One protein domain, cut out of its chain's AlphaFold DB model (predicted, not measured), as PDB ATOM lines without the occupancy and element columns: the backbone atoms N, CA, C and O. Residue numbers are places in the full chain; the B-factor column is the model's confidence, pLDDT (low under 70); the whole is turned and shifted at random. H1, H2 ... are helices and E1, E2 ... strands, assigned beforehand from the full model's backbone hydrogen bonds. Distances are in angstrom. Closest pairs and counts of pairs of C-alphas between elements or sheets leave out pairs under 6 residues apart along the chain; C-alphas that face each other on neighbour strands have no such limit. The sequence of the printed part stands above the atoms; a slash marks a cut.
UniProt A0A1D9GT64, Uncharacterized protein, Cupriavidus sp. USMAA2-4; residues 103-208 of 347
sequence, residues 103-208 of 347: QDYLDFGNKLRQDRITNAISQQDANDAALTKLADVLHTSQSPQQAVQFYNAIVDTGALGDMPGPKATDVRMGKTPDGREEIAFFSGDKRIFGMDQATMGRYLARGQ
ATOM      1  N   GLN A 103     255.969 312.554 267.171       44.56
ATOM      2  CA  GLN A 103     257.055 312.986 268.060       44.56
ATOM      3  C   GLN A 103     258.054 313.905 267.357       44.56
ATOM      4  O   GLN A 103     258.341 313.717 266.173       44.56
ATOM      5  N   ASP A 104     258.577 314.869 268.120       53.41
ATOM      6  CA  ASP A 104     259.630 315.792 267.709       53.41
ATOM      7  C   ASP A 104     260.780 315.050 267.022       53.41
ATOM      8  O   ASP A 104     261.288 314.037 267.508       53.41
ATOM      9  N   TYR A 105     261.199 315.581 265.872       59.97
ATOM     10  CA  TYR A 105     262.252 315.019 265.022       59.97
ATOM     11  C   TYR A 105     263.565 314.751 265.780       59.97
ATOM     12  O   TYR A 105     264.332 313.875 265.388       59.97
ATOM     13  N   LEU A 106     263.804 315.479 266.874       58.38
ATOM     14  CA  LEU A 106     264.991 315.366 267.721       58.38
ATOM     15  C   LEU A 106     264.927 314.186 268.708       58.38
ATOM     16  O   LEU A 106     265.950 313.558 268.968       58.38
ATOM     17  N   ASP A 107     263.739 313.832 269.206       64.38
ATOM     18  CA  ASP A 107     263.579 312.811 270.254       64.38
ATOM     19  C   ASP A 107     263.343 311.402 269.700       64.38
ATOM     20  O   ASP A 107     263.538 310.399 270.394       64.38
ATOM     21  N   PHE A 108     262.980 311.307 268.420       69.69
ATOM     22  CA  PHE A 108     262.708 310.042 267.746       69.69
ATOM     23  C   PHE A 108     263.897 309.063 267.789       69.69
ATOM     24  O   PHE A 108     263.714 307.875 268.068       69.69
ATOM     25  N   GLY A 109     265.121 309.552 267.559       66.31
ATOM     26  CA  GLY A 109     266.331 308.721 267.604       66.31
ATOM     27  C   GLY A 109     266.605 308.152 269.001       66.31
ATOM     28  O   GLY A 109     266.900 306.963 269.148       66.31
ATOM     29  N   ASN A 110     266.424 308.973 270.040       69.69
ATOM     30  CA  ASN A 110     266.593 308.559 271.435       69.69
ATOM     31  C   ASN A 110     265.559 307.504 271.836       69.69
ATOM     32  O   ASN A 110     265.907 306.514 272.481       69.69
ATOM     33  N   LYS A 111     264.308 307.668 271.394       67.81
ATOM     34  CA  LYS A 111     263.247 306.699 271.665       67.81
ATOM     35  C   LYS A 111     263.480 305.366 270.959       67.81
ATOM     36  O   LYS A 111     263.384 304.329 271.602       67.81
ATOM     37  N   LEU A 112     263.877 305.368 269.683       68.00
ATOM     38  CA  LEU A 112     264.243 304.128 268.984       68.00
ATOM     39  C   LEU A 112     265.379 303.381 269.690       68.00
ATOM     40  O   LEU A 112     265.349 302.156 269.794       68.00
ATOM     41  N   ARG A 113     266.381 304.111 270.189       69.75
ATOM     42  CA  ARG A 113     267.468 303.523 270.977       69.75
ATOM     43  C   ARG A 113     266.954 302.944 272.297       69.75
ATOM     44  O   ARG A 113     267.356 301.844 272.661       69.75
ATOM     45  N   GLN A 114     266.073 303.651 272.999       67.94
ATOM     46  CA  GLN A 114     265.475 303.176 274.246       67.94
ATOM     47  C   GLN A 114     264.615 301.919 274.028       67.94
ATOM     48  O   GLN A 114     264.766 300.942 274.761       67.94
ATOM     49  N   ASP A 115     263.790 301.898 272.982       63.38
ATOM     50  CA  ASP A 115     262.954 300.752 272.604       63.38
ATOM     51  C   ASP A 115     263.813 299.535 272.203       63.38
ATOM     52  O   ASP A 115     263.458 298.391 272.486       63.38
ATOM     53  N   ARG A 116     264.988 299.764 271.597       66.31
ATOM     54  CA  ARG A 116     265.979 298.707 271.330       66.31
ATOM     55  C   ARG A 116     266.637 298.180 272.601       66.31
ATOM     56  O   ARG A 116     266.726 296.972 272.774       66.31
ATOM     57  N   ILE A 117     267.098 299.064 273.491       66.12
ATOM     58  CA  ILE A 117     267.748 298.675 274.759       66.12
ATOM     59  C   ILE A 117     266.780 297.884 275.647       66.12
ATOM     60  O   ILE A 117     267.188 296.961 276.346       66.12
ATOM     61  N   THR A 118     265.493 298.218 275.595       66.69
ATOM     62  CA  THR A 118     264.431 297.517 276.329       66.69
ATOM     63  C   THR A 118     263.935 296.244 275.629       66.69
ATOM     64  O   THR A 118     263.017 295.605 276.136       66.69
ATOM     65  N   ASN A 119     264.538 295.845 274.497       56.84
ATOM     66  CA  ASN A 119     264.124 294.717 273.648       56.84
ATOM     67  C   ASN A 119     262.649 294.777 273.195       56.84
ATOM     68  O   ASN A 119     262.056 293.750 272.865       56.84
ATOM     69  N   ALA A 120     262.045 295.969 273.162       51.62
ATOM     70  CA  ALA A 120     260.670 296.164 272.707       51.62
ATOM     71  C   ALA A 120     260.546 296.083 271.176       51.62
ATOM     72  O   ALA A 120     259.486 295.733 270.660       51.62
ATOM     73  N   ILE A 121     261.630 296.384 270.452       54.50
ATOM     74  CA  ILE A 121     261.712 296.298 268.990       54.50
ATOM     75  C   ILE A 121     262.989 295.589 268.549       54.50
ATOM     76  O   ILE A 121     264.043 295.734 269.173       54.50
ATOM     77  N   SER A 122     262.909 294.852 267.438       59.94
ATOM     78  CA  SER A 122     264.099 294.269 266.824       59.94
ATOM     79  C   SER A 122     264.967 295.349 266.167       59.94
ATOM     80  O   SER A 122     264.516 296.455 265.850       59.94
ATOM     81  N   GLN A 123     266.233 295.013 265.915       64.44
ATOM     82  CA  GLN A 123     267.157 295.880 265.185       64.44
ATOM     83  C   GLN A 123     266.622 296.274 263.805       64.44
ATOM     84  O   GLN A 123     266.767 297.418 263.372       64.44
ATOM     85  N   GLN A 124     266.009 295.310 263.123       61.91
ATOM     86  CA  GLN A 124     265.460 295.491 261.791       61.91
ATOM     87  C   GLN A 124     264.255 296.440 261.822       61.91
ATOM     88  O   GLN A 124     264.191 297.361 261.012       61.91
ATOM     89  N   ASP A 125     263.375 296.304 262.816       60.50
ATOM     90  CA  ASP A 125     262.202 297.174 262.980       60.50
ATOM     91  C   ASP A 125     262.580 298.615 263.341       60.50
ATOM     92  O   ASP A 125     261.915 299.574 262.937       60.50
ATOM     93  N   ALA A 126     263.658 298.792 264.110       63.94
ATOM     94  CA  ALA A 126     264.202 300.112 264.408       63.94
ATOM     95  C   ALA A 126     264.779 300.779 263.152       63.94
ATOM     96  O   ALA A 126     264.536 301.966 262.921       63.94
ATOM     97  N   ASN A 127     265.480 300.003 262.321       69.69
ATOM     98  CA  ASN A 127     266.040 300.496 261.070       69.69
ATOM     99  C   ASN A 127     264.939 300.896 260.080       69.69
ATOM    100  O   ASN A 127     264.965 302.000 259.532       69.69
ATOM    101  N   ASP A 128     263.936 300.037 259.907       68.81
ATOM    102  CA  ASP A 128     262.794 300.306 259.036       68.81
ATOM    103  C   ASP A 128     262.022 301.545 259.496       68.81
ATOM    104  O   ASP A 128     261.651 302.388 258.679       68.81
ATOM    105  N   ALA A 129     261.831 301.714 260.804       68.62
ATOM    106  CA  ALA A 129     261.188 302.893 261.367       68.62
ATOM    107  C   ALA A 129     261.971 304.190 261.121       68.62
ATOM    108  O   ALA A 129     261.373 305.216 260.792       68.62
ATOM    109  N   ALA A 130     263.296 304.149 261.260       74.12
ATOM    110  CA  ALA A 130     264.162 305.288 260.991       74.12
ATOM    111  C   ALA A 130     264.149 305.700 259.513       74.12
ATOM    112  O   ALA A 130     263.979 306.881 259.217       74.12
ATOM    113  N   LEU A 131     264.229 304.741 258.587       76.81
ATOM    114  CA  LEU A 131     264.128 305.009 257.145       76.81
ATOM    115  C   LEU A 131     262.744 305.523 256.747       76.81
ATOM    116  O   LEU A 131     262.620 306.414 255.910       76.81
ATOM    117  N   THR A 132     261.709 305.001 257.394       75.31
ATOM    118  CA  THR A 132     260.328 305.431 257.198       75.31
ATOM    119  C   THR A 132     260.117 306.882 257.614       75.31
ATOM    120  O   THR A 132     259.553 307.668 256.853       75.31
ATOM    121  N   LYS A 133     260.620 307.273 258.790       74.75
ATOM    122  CA  LYS A 133     260.520 308.660 259.249       74.75
ATOM    123  C   LYS A 133     261.441 309.594 258.460       74.75
ATOM    124  O   LYS A 133     261.067 310.734 258.216       74.75
ATOM    125  N   LEU A 134     262.590 309.110 257.985       78.69
ATOM    126  CA  LEU A 134     263.461 309.864 257.080       78.69
ATOM    127  C   LEU A 134     262.762 310.152 255.745       78.69
ATOM    128  O   LEU A 134     262.825 311.276 255.261       78.69
ATOM    129  N   ALA A 135     262.056 309.171 255.177       76.12
ATOM    130  CA  ALA A 135     261.256 309.356 253.969       76.12
ATOM    131  C   ALA A 135     260.121 310.373 254.179       76.12
ATOM    132  O   ALA A 135     259.886 311.209 253.311       76.12
ATOM    133  N   ASP A 136     259.457 310.335 255.340       74.94
ATOM    134  CA  ASP A 136     258.457 311.333 255.746       74.94
ATOM    135  C   ASP A 136     259.075 312.737 255.792       74.94
ATOM    136  O   ASP A 136     258.615 313.623 255.081       74.94
ATOM    137  N   VAL A 137     260.195 312.908 256.503       76.19
ATOM    138  CA  VAL A 137     260.941 314.176 256.593       76.19
ATOM    139  C   VAL A 137     261.351 314.688 255.215       76.19
ATOM    140  O   VAL A 137     261.136 315.861 254.930       76.19
ATOM    141  N   LEU A 138     261.902 313.845 254.342       76.50
ATOM    142  CA  LEU A 138     262.286 314.241 252.981       76.50
ATOM    143  C   LEU A 138     261.089 314.667 252.125       76.50
ATOM    144  O   LEU A 138     261.233 315.497 251.233       76.50
ATOM    145  N   HIS A 139     259.913 314.103 252.391       73.81
ATOM    146  CA  HIS A 139     258.696 314.394 251.652       73.81
ATOM    147  C   HIS A 139     257.939 315.621 252.183       73.81
ATOM    148  O   HIS A 139     257.300 316.326 251.404       73.81
ATOM    149  N   THR A 140     257.970 315.866 253.495       67.00
ATOM    150  CA  THR A 140     257.208 316.942 254.150       67.00
ATOM    151  C   THR A 140     258.035 318.191 254.422       67.00
ATOM    152  O   THR A 140     257.471 319.280 254.527       67.00
ATOM    153  N   SER A 141     259.353 318.062 254.579       60.94
ATOM    154  CA  SER A 141     260.210 319.194 254.937       60.94
ATOM    155  C   SER A 141     260.474 320.056 253.715       60.94
ATOM    156  O   SER A 141     261.022 319.603 252.716       60.94
ATOM    157  N   GLN A 142     260.132 321.337 253.819       58.25
ATOM    158  CA  GLN A 142     260.457 322.328 252.791       58.25
ATOM    159  C   GLN A 142     261.909 322.822 252.897       58.25
ATOM    160  O   GLN A 142     262.416 323.442 251.965       58.25
ATOM    161  N   SER A 143     262.588 322.547 254.017       69.94
ATOM    162  CA  SER A 143     263.975 322.956 254.250       69.94
ATOM    163  C   SER A 143     264.938 321.758 254.217       69.94
ATOM    164  O   SER A 143     264.825 320.878 255.080       69.94
ATOM    165  N   PRO A 144     265.936 321.750 253.316       74.69
ATOM    166  CA  PRO A 144     267.029 320.769 253.292       74.69
ATOM    167  C   PRO A 144     267.727 320.588 254.653       74.69
ATOM    168  O   PRO A 144     268.116 319.487 255.039       74.69
ATOM    169  N   GLN A 145     267.826 321.661 255.439       77.69
ATOM    170  CA  GLN A 145     268.491 321.670 256.742       77.69
ATOM    171  C   GLN A 145     267.782 320.786 257.778       77.69
ATOM    172  O   GLN A 145     268.456 320.128 258.566       77.69
ATOM    173  N   GLN A 146     266.446 320.716 257.762       75.94
ATOM    174  CA  GLN A 146     265.690 319.833 258.664       75.94
ATOM    175  C   GLN A 146     265.972 318.356 258.373       75.94
ATOM    176  O   GLN A 146     266.160 317.567 259.298       75.94
ATOM    177  N   ALA A 147     266.077 317.985 257.096       79.06
ATOM    178  CA  ALA A 147     266.426 316.624 256.704       79.06
ATOM    179  C   ALA A 147     267.850 316.249 257.137       79.06
ATOM    180  O   ALA A 147     268.063 315.154 257.656       79.06
ATOM    181  N   VAL A 148     268.814 317.168 256.990       83.81
ATOM    182  CA  VAL A 148     270.196 316.979 257.463       83.81
ATOM    183  C   VAL A 148     270.252 316.825 258.987       83.81
ATOM    184  O   VAL A 148     270.919 315.921 259.489       83.81
ATOM    185  N   GLN A 149     269.527 317.664 259.730       82.19
ATOM    186  CA  GLN A 149     269.454 317.579 261.193       82.19
ATOM    187  C   GLN A 149     268.869 316.243 261.655       82.19
ATOM    188  O   GLN A 149     269.434 315.601 262.537       82.19
ATOM    189  N   PHE A 150     267.780 315.797 261.027       80.06
ATOM    190  CA  PHE A 150     267.150 314.522 261.351       80.06
ATOM    191  C   PHE A 150     268.060 313.326 261.041       80.06
ATOM    192  O   PHE A 150     268.223 312.438 261.878       80.06
ATOM    193  N   TYR A 151     268.705 313.325 259.870       81.94
ATOM    194  CA  TYR A 151     269.681 312.297 259.503       81.94
ATOM    195  C   TYR A 151     270.806 312.207 260.543       81.94
ATOM    196  O   TYR A 151     271.096 311.127 261.056       81.94
ATOM    197  N   ASN A 152     271.384 313.350 260.922       83.56
ATOM    198  CA  ASN A 152     272.459 313.403 261.910       83.56
ATOM    199  C   ASN A 152     272.003 312.958 263.306       83.56
ATOM    200  O   ASN A 152     272.753 312.257 263.977       83.56
ATOM    201  N   ALA A 153     270.776 313.282 263.720       77.38
ATOM    202  CA  ALA A 153     270.219 312.814 264.989       77.38
ATOM    203  C   ALA A 153     270.071 311.280 265.031       77.38
ATOM    204  O   ALA A 153     270.360 310.647 266.047       77.38
ATOM    205  N   ILE A 154     269.673 310.648 263.923       76.25
ATOM    206  CA  ILE A 154     269.595 309.181 263.835       76.25
ATOM    207  C   ILE A 154     270.991 308.542 263.872       76.25
ATOM    208  O   ILE A 154     271.178 307.524 264.544       76.25
ATOM    209  N   VAL A 155     271.963 309.141 263.179       78.56
ATOM    210  CA  VAL A 155     273.362 308.686 263.186       78.56
ATOM    211  C   VAL A 155     273.967 308.804 264.590       78.56
ATOM    212  O   VAL A 155     274.521 307.831 265.095       78.56
ATOM    213  N   ASP A 156     273.796 309.947 265.261       74.94
ATOM    214  CA  ASP A 156     274.324 310.202 266.612       74.94
ATOM    215  C   ASP A 156     273.721 309.256 267.665       74.94
ATOM    216  O   ASP A 156     274.391 308.833 268.608       74.94
ATOM    217  N   THR A 157     272.450 308.888 267.499       68.38
ATOM    218  CA  THR A 157     271.759 307.975 268.418       68.38
ATOM    219  C   THR A 157     272.053 306.504 268.138       68.38
ATOM    220  O   THR A 157     271.729 305.652 268.970       68.38
ATOM    221  N   GLY A 158     272.685 306.184 267.002       65.06
ATOM    222  CA  GLY A 158     272.966 304.812 266.582       65.06
ATOM    223  C   GLY A 158     271.699 303.980 266.386       65.06
ATOM    224  O   GLY A 158     271.756 302.754 266.482       65.06
ATOM    225  N   ALA A 159     270.546 304.630 266.170       57.28
ATOM    226  CA  ALA A 159     269.235 303.987 266.085       57.28
ATOM    227  C   ALA A 159     269.124 303.050 264.870       57.28
ATOM    228  O   ALA A 159     268.475 302.008 264.970       57.28
ATOM    229  N   LEU A 160     269.843 303.371 263.789       55.88
ATOM    230  CA  LEU A 160     270.111 302.499 262.648       55.88
ATOM    231  C   LEU A 160     271.333 301.625 262.957       55.88
ATOM    232  O   LEU A 160     272.452 302.068 262.728       55.88
ATOM    233  N   GLY A 161     271.149 300.432 263.524       51.16
ATOM    234  CA  GLY A 161     272.258 299.537 263.899       51.16
ATOM    235  C   GLY A 161     273.317 299.450 262.801       51.16
ATOM    236  O   GLY A 161     272.971 299.387 261.625       51.16
ATOM    237  N   ASP A 162     274.583 299.539 263.200       44.59
ATOM    238  CA  ASP A 162     275.759 299.616 262.327       44.59
ATOM    239  C   ASP A 162     275.664 300.585 261.127       44.59
ATOM    240  O   ASP A 162     276.358 300.412 260.127       44.59
ATOM    241  N   MET A 163     274.912 301.687 261.247       48.62
ATOM    242  CA  MET A 163     275.164 302.910 260.470       48.62
ATOM    243  C   MET A 163     275.858 304.001 261.307       48.62
ATOM    244  O   MET A 163     275.311 305.100 261.447       48.62
ATOM    245  N   PRO A 164     277.083 303.801 261.830       50.00
ATOM    246  CA  PRO A 164     277.985 304.918 262.064       50.00
ATOM    247  C   PRO A 164     278.424 305.443 260.690       50.00
ATOM    248  O   PRO A 164     279.499 305.139 260.178       50.00
ATOM    249  N   GLY A 165     277.525 306.171 260.034       61.31
ATOM    250  CA  GLY A 165     277.836 306.925 258.831       61.31
ATOM    251  C   GLY A 165     278.484 308.263 259.198       61.31
ATOM    252  O   GLY A 165     278.266 308.775 260.295       61.31
ATOM    253  N   PRO A 166     279.282 308.870 258.306       75.88
ATOM    254  CA  PRO A 166     279.667 310.271 258.458       75.88
ATOM    255  C   PRO A 166     278.421 311.169 258.531       75.88
ATOM    256  O   PRO A 166     277.404 310.882 257.897       75.88
ATOM    257  N   LYS A 167     278.502 312.272 259.284       83.31
ATOM    258  CA  LYS A 167     277.411 313.253 259.360       83.31
ATOM    259  C   LYS A 167     277.144 313.861 257.986       83.31
ATOM    260  O   LYS A 167     278.075 314.198 257.257       83.31
ATOM    261  N   ALA A 168     275.873 314.040 257.660       87.12
ATOM    262  CA  ALA A 168     275.484 314.820 256.503       87.12
ATOM    263  C   ALA A 168     275.769 316.305 256.755       87.12
ATOM    264  O   ALA A 168     275.462 316.842 257.823       87.12
ATOM    265  N   THR A 169     276.325 316.968 255.749       88.12
ATOM    266  CA  THR A 169     276.475 318.425 255.677       88.12
ATOM    267  C   THR A 169     275.483 319.044 254.698       88.12
ATOM    268  O   THR A 169     275.153 320.216 254.839       88.12
ATOM    269  N   ASP A 170     275.013 318.268 253.717       86.31
ATOM    270  CA  ASP A 170     274.113 318.730 252.658       86.31
ATOM    271  C   ASP A 170     273.131 317.625 252.231       86.31
ATOM    272  O   ASP A 170     273.420 316.430 252.368       86.31
ATOM    273  N   VAL A 171     271.977 318.033 251.700       87.19
ATOM    274  CA  VAL A 171     270.992 317.160 251.056       87.19
ATOM    275  C   VAL A 171     270.490 317.818 249.775       87.19
ATOM    276  O   VAL A 171     270.021 318.954 249.771       87.19
ATOM    277  N   ARG A 172     270.588 317.091 248.664       87.31
ATOM    278  CA  ARG A 172     270.251 317.604 247.332       87.31
ATOM    279  C   ARG A 172     269.821 316.484 246.401       87.31
ATOM    280  O   ARG A 172     270.050 315.307 246.680       87.31
ATOM    281  N   MET A 173     269.241 316.862 245.267       84.94
ATOM    282  CA  MET A 173     268.994 315.915 244.185       84.94
ATOM    283  C   MET A 173     270.326 315.423 243.613       84.94
ATOM    284  O   MET A 173     271.182 316.212 243.212       84.94
ATOM    285  N   GLY A 174     270.497 314.108 243.608       83.38
ATOM    286  CA  GLY A 174     271.618 313.399 243.012       83.38
ATOM    287  C   GLY A 174     271.144 312.437 241.928       83.38
ATOM    288  O   GLY A 174     269.948 312.301 241.661       83.38
ATOM    289  N   LYS A 175     272.105 311.753 241.305       82.00
ATOM    290  CA  LYS A 175     271.830 310.624 240.417       82.00
ATOM    291  C   LYS A 175     272.396 309.344 241.015       82.00
ATOM    292  O   LYS A 175     273.526 309.328 241.509       82.00
ATOM    293  N   THR A 176     271.622 308.268 240.941       78.31
ATOM    294  CA  THR A 176     272.112 306.916 241.213       78.31
ATOM    295  C   THR A 176     273.178 306.524 240.178       78.31
ATOM    296  O   THR A 176     273.245 307.139 239.108       78.31
ATOM    297  N   PRO A 177     273.990 305.481 240.440       74.81
ATOM    298  CA  PRO A 177     274.894 304.920 239.429       74.81
ATOM    299  C   PRO A 177     274.173 304.546 238.122       74.81
ATOM    300  O   PRO A 177     274.743 304.676 237.045       74.81
ATOM    301  N   ASP A 178     272.891 304.182 238.222       78.75
ATOM    302  CA  ASP A 178     272.021 303.825 237.096       78.75
ATOM    303  C   ASP A 178     271.336 305.040 236.435       78.75
ATOM    304  O   ASP A 178     270.437 304.885 235.608       78.75
ATOM    305  N   GLY A 179     271.708 306.265 236.819       78.00
ATOM    306  CA  GLY A 179     271.220 307.509 236.221       78.00
ATOM    307  C   GLY A 179     269.836 307.977 236.682       78.00
ATOM    308  O   GLY A 179     269.333 308.963 236.140       78.00
ATOM    309  N   ARG A 180     269.222 307.320 237.676       79.50
ATOM    310  CA  ARG A 180     267.919 307.727 238.233       79.50
ATOM    311  C   ARG A 180     268.083 308.871 239.219       79.50
ATOM    312  O   ARG A 180     269.064 308.918 239.954       79.50
ATOM    313  N   GLU A 181     267.103 309.759 239.257       83.25
ATOM    314  CA  GLU A 181     267.067 310.840 240.235       83.25
ATOM    315  C   GLU A 181     266.755 310.315 241.640       83.25
ATOM    316  O   GLU A 181     265.890 309.458 241.841       83.25
ATOM    317  N   GLU A 182     267.471 310.843 242.623       84.75
ATOM    318  CA  GLU A 182     267.304 310.507 244.033       84.75
ATOM    319  C   GLU A 182     267.552 311.732 244.908       84.75
ATOM    320  O   GLU A 182     268.287 312.642 244.521       84.75
ATOM    321  N   ILE A 183     267.002 311.729 246.119       86.06
ATOM    322  CA  ILE A 183     267.424 312.678 247.146       86.06
ATOM    323  C   ILE A 183     268.598 312.050 247.892       86.06
ATOM    324  O   ILE A 183     268.466 310.967 248.467       86.06
ATOM    325  N   ALA A 184     269.753 312.709 247.869       87.38
ATOM    326  CA  ALA A 184     270.993 312.193 248.428       87.38
ATOM    327  C   ALA A 184     271.580 313.123 249.491       87.38
ATOM    328  O   ALA A 184     271.595 314.344 249.341       87.38
ATOM    329  N   PHE A 185     272.096 312.511 250.554       88.19
ATOM    330  CA  PHE A 185     272.867 313.161 251.602       88.19
ATOM    331  C   PHE A 185     274.352 313.082 251.278       88.19
ATOM    332  O   PHE A 185     274.860 312.048 250.818       88.19
ATOM    333  N   PHE A 186     275.048 314.173 251.570       87.94
ATOM    334  CA  PHE A 186     276.470 314.332 251.316       87.94
ATOM    335  C   PHE A 186     277.207 314.742 252.588       87.94
ATOM    336  O   PHE A 186     276.684 315.502 253.400       87.94
ATOM    337  N   SER A 187     278.434 314.250 252.735       88.69
ATOM    338  CA  SER A 187     279.426 314.738 253.695       88.69
ATOM    339  C   SER A 187     280.546 315.394 252.890       88.69
ATOM    340  O   SER A 187     281.396 314.694 252.331       88.69
ATOM    341  N   GLY A 188     280.525 316.723 252.777       85.62
ATOM    342  CA  GLY A 188     281.310 317.433 251.762       85.62
ATOM    343  C   GLY A 188     280.867 317.020 250.354       85.62
ATOM    344  O   GLY A 188     279.675 317.018 250.063       85.62
ATOM    345  N   ASP A 189     281.802 316.601 249.499       82.88
ATOM    346  CA  ASP A 189     281.495 316.149 248.130       82.88
ATOM    347  C   ASP A 189     281.136 314.660 248.028       82.88
ATOM    348  O   ASP A 189     280.701 314.178 246.979       82.88
ATOM    349  N   LYS A 190     281.299 313.900 249.115       83.56
ATOM    350  CA  LYS A 190     281.046 312.460 249.109       83.56
ATOM    351  C   LYS A 190     279.576 312.178 249.390       83.56
ATOM    352  O   LYS A 190     279.062 312.549 250.444       83.56
ATOM    353  N   ARG A 191     278.920 311.447 248.486       83.69
ATOM    354  CA  ARG A 191     277.599 310.855 248.731       83.69
ATOM    355  C   ARG A 191     277.707 309.789 249.822       83.69
ATOM    356  O   ARG A 191     278.549 308.895 249.729       83.69
ATOM    357  N   ILE A 192     276.840 309.873 250.825       84.06
ATOM    358  CA  ILE A 192     276.853 308.975 251.994       84.06
ATOM    359  C   ILE A 192     275.571 308.153 252.113       84.06
ATOM    360  O   ILE A 192     275.609 307.011 252.556       84.06
ATOM    361  N   PHE A 193     274.447 308.699 251.656       84.06
ATOM    362  CA  PHE A 193     273.161 308.017 251.613       84.06
ATOM    363  C   PHE A 193     272.320 308.613 250.484       84.06
ATOM    364  O   PHE A 193     272.493 309.778 250.133       84.06
ATOM    365  N   GLY A 194     271.427 307.831 249.890       82.00
ATOM    366  CA  GLY A 194     270.489 308.333 248.893       82.00
ATOM    367  C   GLY A 194     269.238 307.482 248.844       82.00
ATOM    368  O   GLY A 194     269.294 306.279 249.104       82.00
ATOM    369  N   MET A 195     268.117 308.124 248.547       83.00
ATOM    370  CA  MET A 195     266.819 307.482 248.432       83.00
ATOM    371  C   MET A 195     266.159 307.931 247.133       83.00
ATOM    372  O   MET A 195     265.857 309.112 246.947       83.00
ATOM    373  N   ASP A 196     265.951 306.981 246.224       83.25
ATOM    374  CA  ASP A 196     265.197 307.239 245.002       83.25
ATOM    375  C   ASP A 196     263.694 307.384 245.295       83.25
ATOM    376  O   ASP A 196     263.190 307.002 246.359       83.25
ATOM    377  N   GLN A 197     262.955 307.947 244.339       75.62
ATOM    378  CA  GLN A 197     261.527 308.220 244.509       75.62
ATOM    379  C   GLN A 197     260.701 306.943 244.745       75.62
ATOM    380  O   GLN A 197     259.735 306.963 245.508       75.62
ATOM    381  N   ALA A 198     261.078 305.821 244.125       71.62
ATOM    382  CA  ALA A 198     260.372 304.550 244.281       71.62
ATOM    383  C   ALA A 198     260.559 303.970 245.692       71.62
ATOM    384  O   ALA A 198     259.609 303.489 246.311       71.62
ATOM    385  N   THR A 199     261.775 304.047 246.218       72.88
ATOM    386  CA  THR A 199     262.158 303.614 247.560       72.88
ATOM    387  C   THR A 199     261.519 304.513 248.609       72.88
ATOM    388  O   THR A 199     260.914 304.009 249.554       72.88
ATOM    389  N   MET A 200     261.545 305.831 248.395       73.31
ATOM    390  CA  MET A 200     260.837 306.792 249.238       73.31
ATOM    391  C   MET A 200     259.334 306.503 249.255       73.31
ATOM    392  O   MET A 200     258.746 306.435 250.328       73.31
ATOM    393  N   GLY A 201     258.720 306.231 248.100       63.47
ATOM    394  CA  GLY A 201     257.311 305.841 248.008       63.47
ATOM    395  C   GLY A 201     256.980 304.572 248.800       63.47
ATOM    396  O   GLY A 201     255.959 304.525 249.485       63.47
ATOM    397  N   ARG A 202     257.863 303.563 248.782       67.06
ATOM    398  CA  ARG A 202     257.699 302.334 249.580       67.06
ATOM    399  C   ARG A 202     257.760 302.606 251.081       67.06
ATOM    400  O   ARG A 202     256.946 302.063 251.820       67.06
ATOM    401  N   TYR A 203     258.698 303.436 251.533       69.38
ATOM    402  CA  TYR A 203     258.820 303.794 252.947       69.38
ATOM    403  C   TYR A 203     257.681 304.700 253.413       69.38
ATOM    404  O   TYR A 203     257.100 304.456 254.466       69.38
ATOM    405  N   LEU A 204     257.273 305.671 252.593       64.50
ATOM    406  CA  LEU A 204     256.105 306.502 252.864       64.50
ATOM    407  C   LEU A 204     254.837 305.663 252.990       64.50
ATOM    408  O   LEU A 204     254.075 305.911 253.911       64.50
ATOM    409  N   ALA A 205     254.628 304.659 252.131       57.59
ATOM    410  CA  ALA A 205     253.493 303.739 252.239       57.59
ATOM    411  C   ALA A 205     253.527 302.893 253.528       57.59
ATOM    412  O   ALA A 205     252.478 302.527 254.051       57.59
ATOM    413  N   ARG A 206     254.721 302.608 254.066       59.25
ATOM    414  CA  ARG A 206     254.912 301.873 255.330       59.25
ATOM    415  C   ARG A 206     254.764 302.749 256.583       59.25
ATOM    416  O   ARG A 206     254.456 302.218 257.643       59.25
ATOM    417  N   GLY A 207     254.979 304.063 256.478       49.03
ATOM    418  CA  GLY A 207     254.971 305.018 257.601       49.03
ATOM    419  C   GLY A 207     253.666 305.729 257.895       49.03
ATOM    420  O   GLY A 207     253.646 306.659 258.700       49.03
ATOM    421  N   GLN A 208     252.589 305.362 257.214       51.72
ATOM    422  CA  GLN A 208     251.335 306.105 257.298       51.72
ATOM    423  C   GLN A 208     250.644 305.780 258.620       51.72
ATOM    424  O   GLN A 208     250.593 304.619 259.020       51.72
TER     425      GLN A 208
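This is residues 103 to 208 of the 347 residues of an uncharacterized protein of Cupriavidus sp. USMAA2-4 (UniProt A0A1D9GT64). Three helices, H1, H2 and H3, make an up-and-down bundle with a strongly twisted three-stranded sheet packed on one end of it; H1 sits at the other end, beside the parts of H2 and H3 farther from the sheet. H4 follows the last strand and folds back across H2. The printed part has 106 residues with four named helices and three named strands, in the order H1 H2 H3 E1 E2 E3 H4; the sheet runs E1 E2 E3, antiparallel throughout, and the class is mixed, helices and strands. The whole is compact, with a radius of gyration of the C-alphas of 13.3 A and spans of 41 by 28 by 25 A.

H1, residues 108 to 117, and H2, residues 123 to 140, form a helical hairpin at a shallow tilt of 7 degrees; they touch closest at the C-alphas of Leu 112 and Ala 126, 6.1 A apart. H2 and H3, residues 144 to 157, form another, at 14 degrees, with the C-alphas of Val 137 and Ala 147 closest at 6.0 A. H3 touches H1 with residues 153 to 157 alone; the C-alphas of Gly 109 and Ile 154 are closest, 5.0 A apart. E1, residues 170 to 175, E2, residues 181 to 187, and E3, residues 190 to 196, form a meander, each strand the antiparallel neighbour of the one before. N 172 and O 184 of E1 and E2 are within hydrogen-bond range at 3.0 A, as are N 185 and O 193 of E2 and E3 at 2.8 A. H2 and H3 are on one face of this sheet, giving two layers, helices and sheet. The closest C-alphas of H3 and E1 are those of Pro 144 and Val 171, 5.8 A apart. H4, residues 197 to 206, touches H2, the hub, at a steep tilt of 65 degrees, with the C-alphas of Thr 132 and Tyr 203 closest at 4.8 A; it only grazes the sheet with residues 197 to 203. H1 is not on the sheet, and H3 and H4 are apart. In H1, H2, H3 and H4 every O i to N i+4 pair is within hydrogen-bond range.

H1 begins at C-alpha 108 (262.708, 310.042, 267.746) and is 14.3 A long. H2 measures 25.8 A and H3 20.4 A. E1 begins at C-alpha 170 (274.113, 318.730, 252.658) and measures 14.9 A, E2 18.7 A and E3 17.2 A. H4, 14.2 A long, ends at C-alpha 206 (254.912, 301.873, 255.330).

The two C-alphas farthest apart, those of Thr 118 and Gly 179, are 41.9 A apart. The printed part has no cut. The link from H3 to E1, residues 158 to 169, is long; the other links are tight. The mean pLDDT of the printed part is 71.8, and 48 residues are under 70: 103 to 129, 140 to 143, 157 to 165 and 201 to 208.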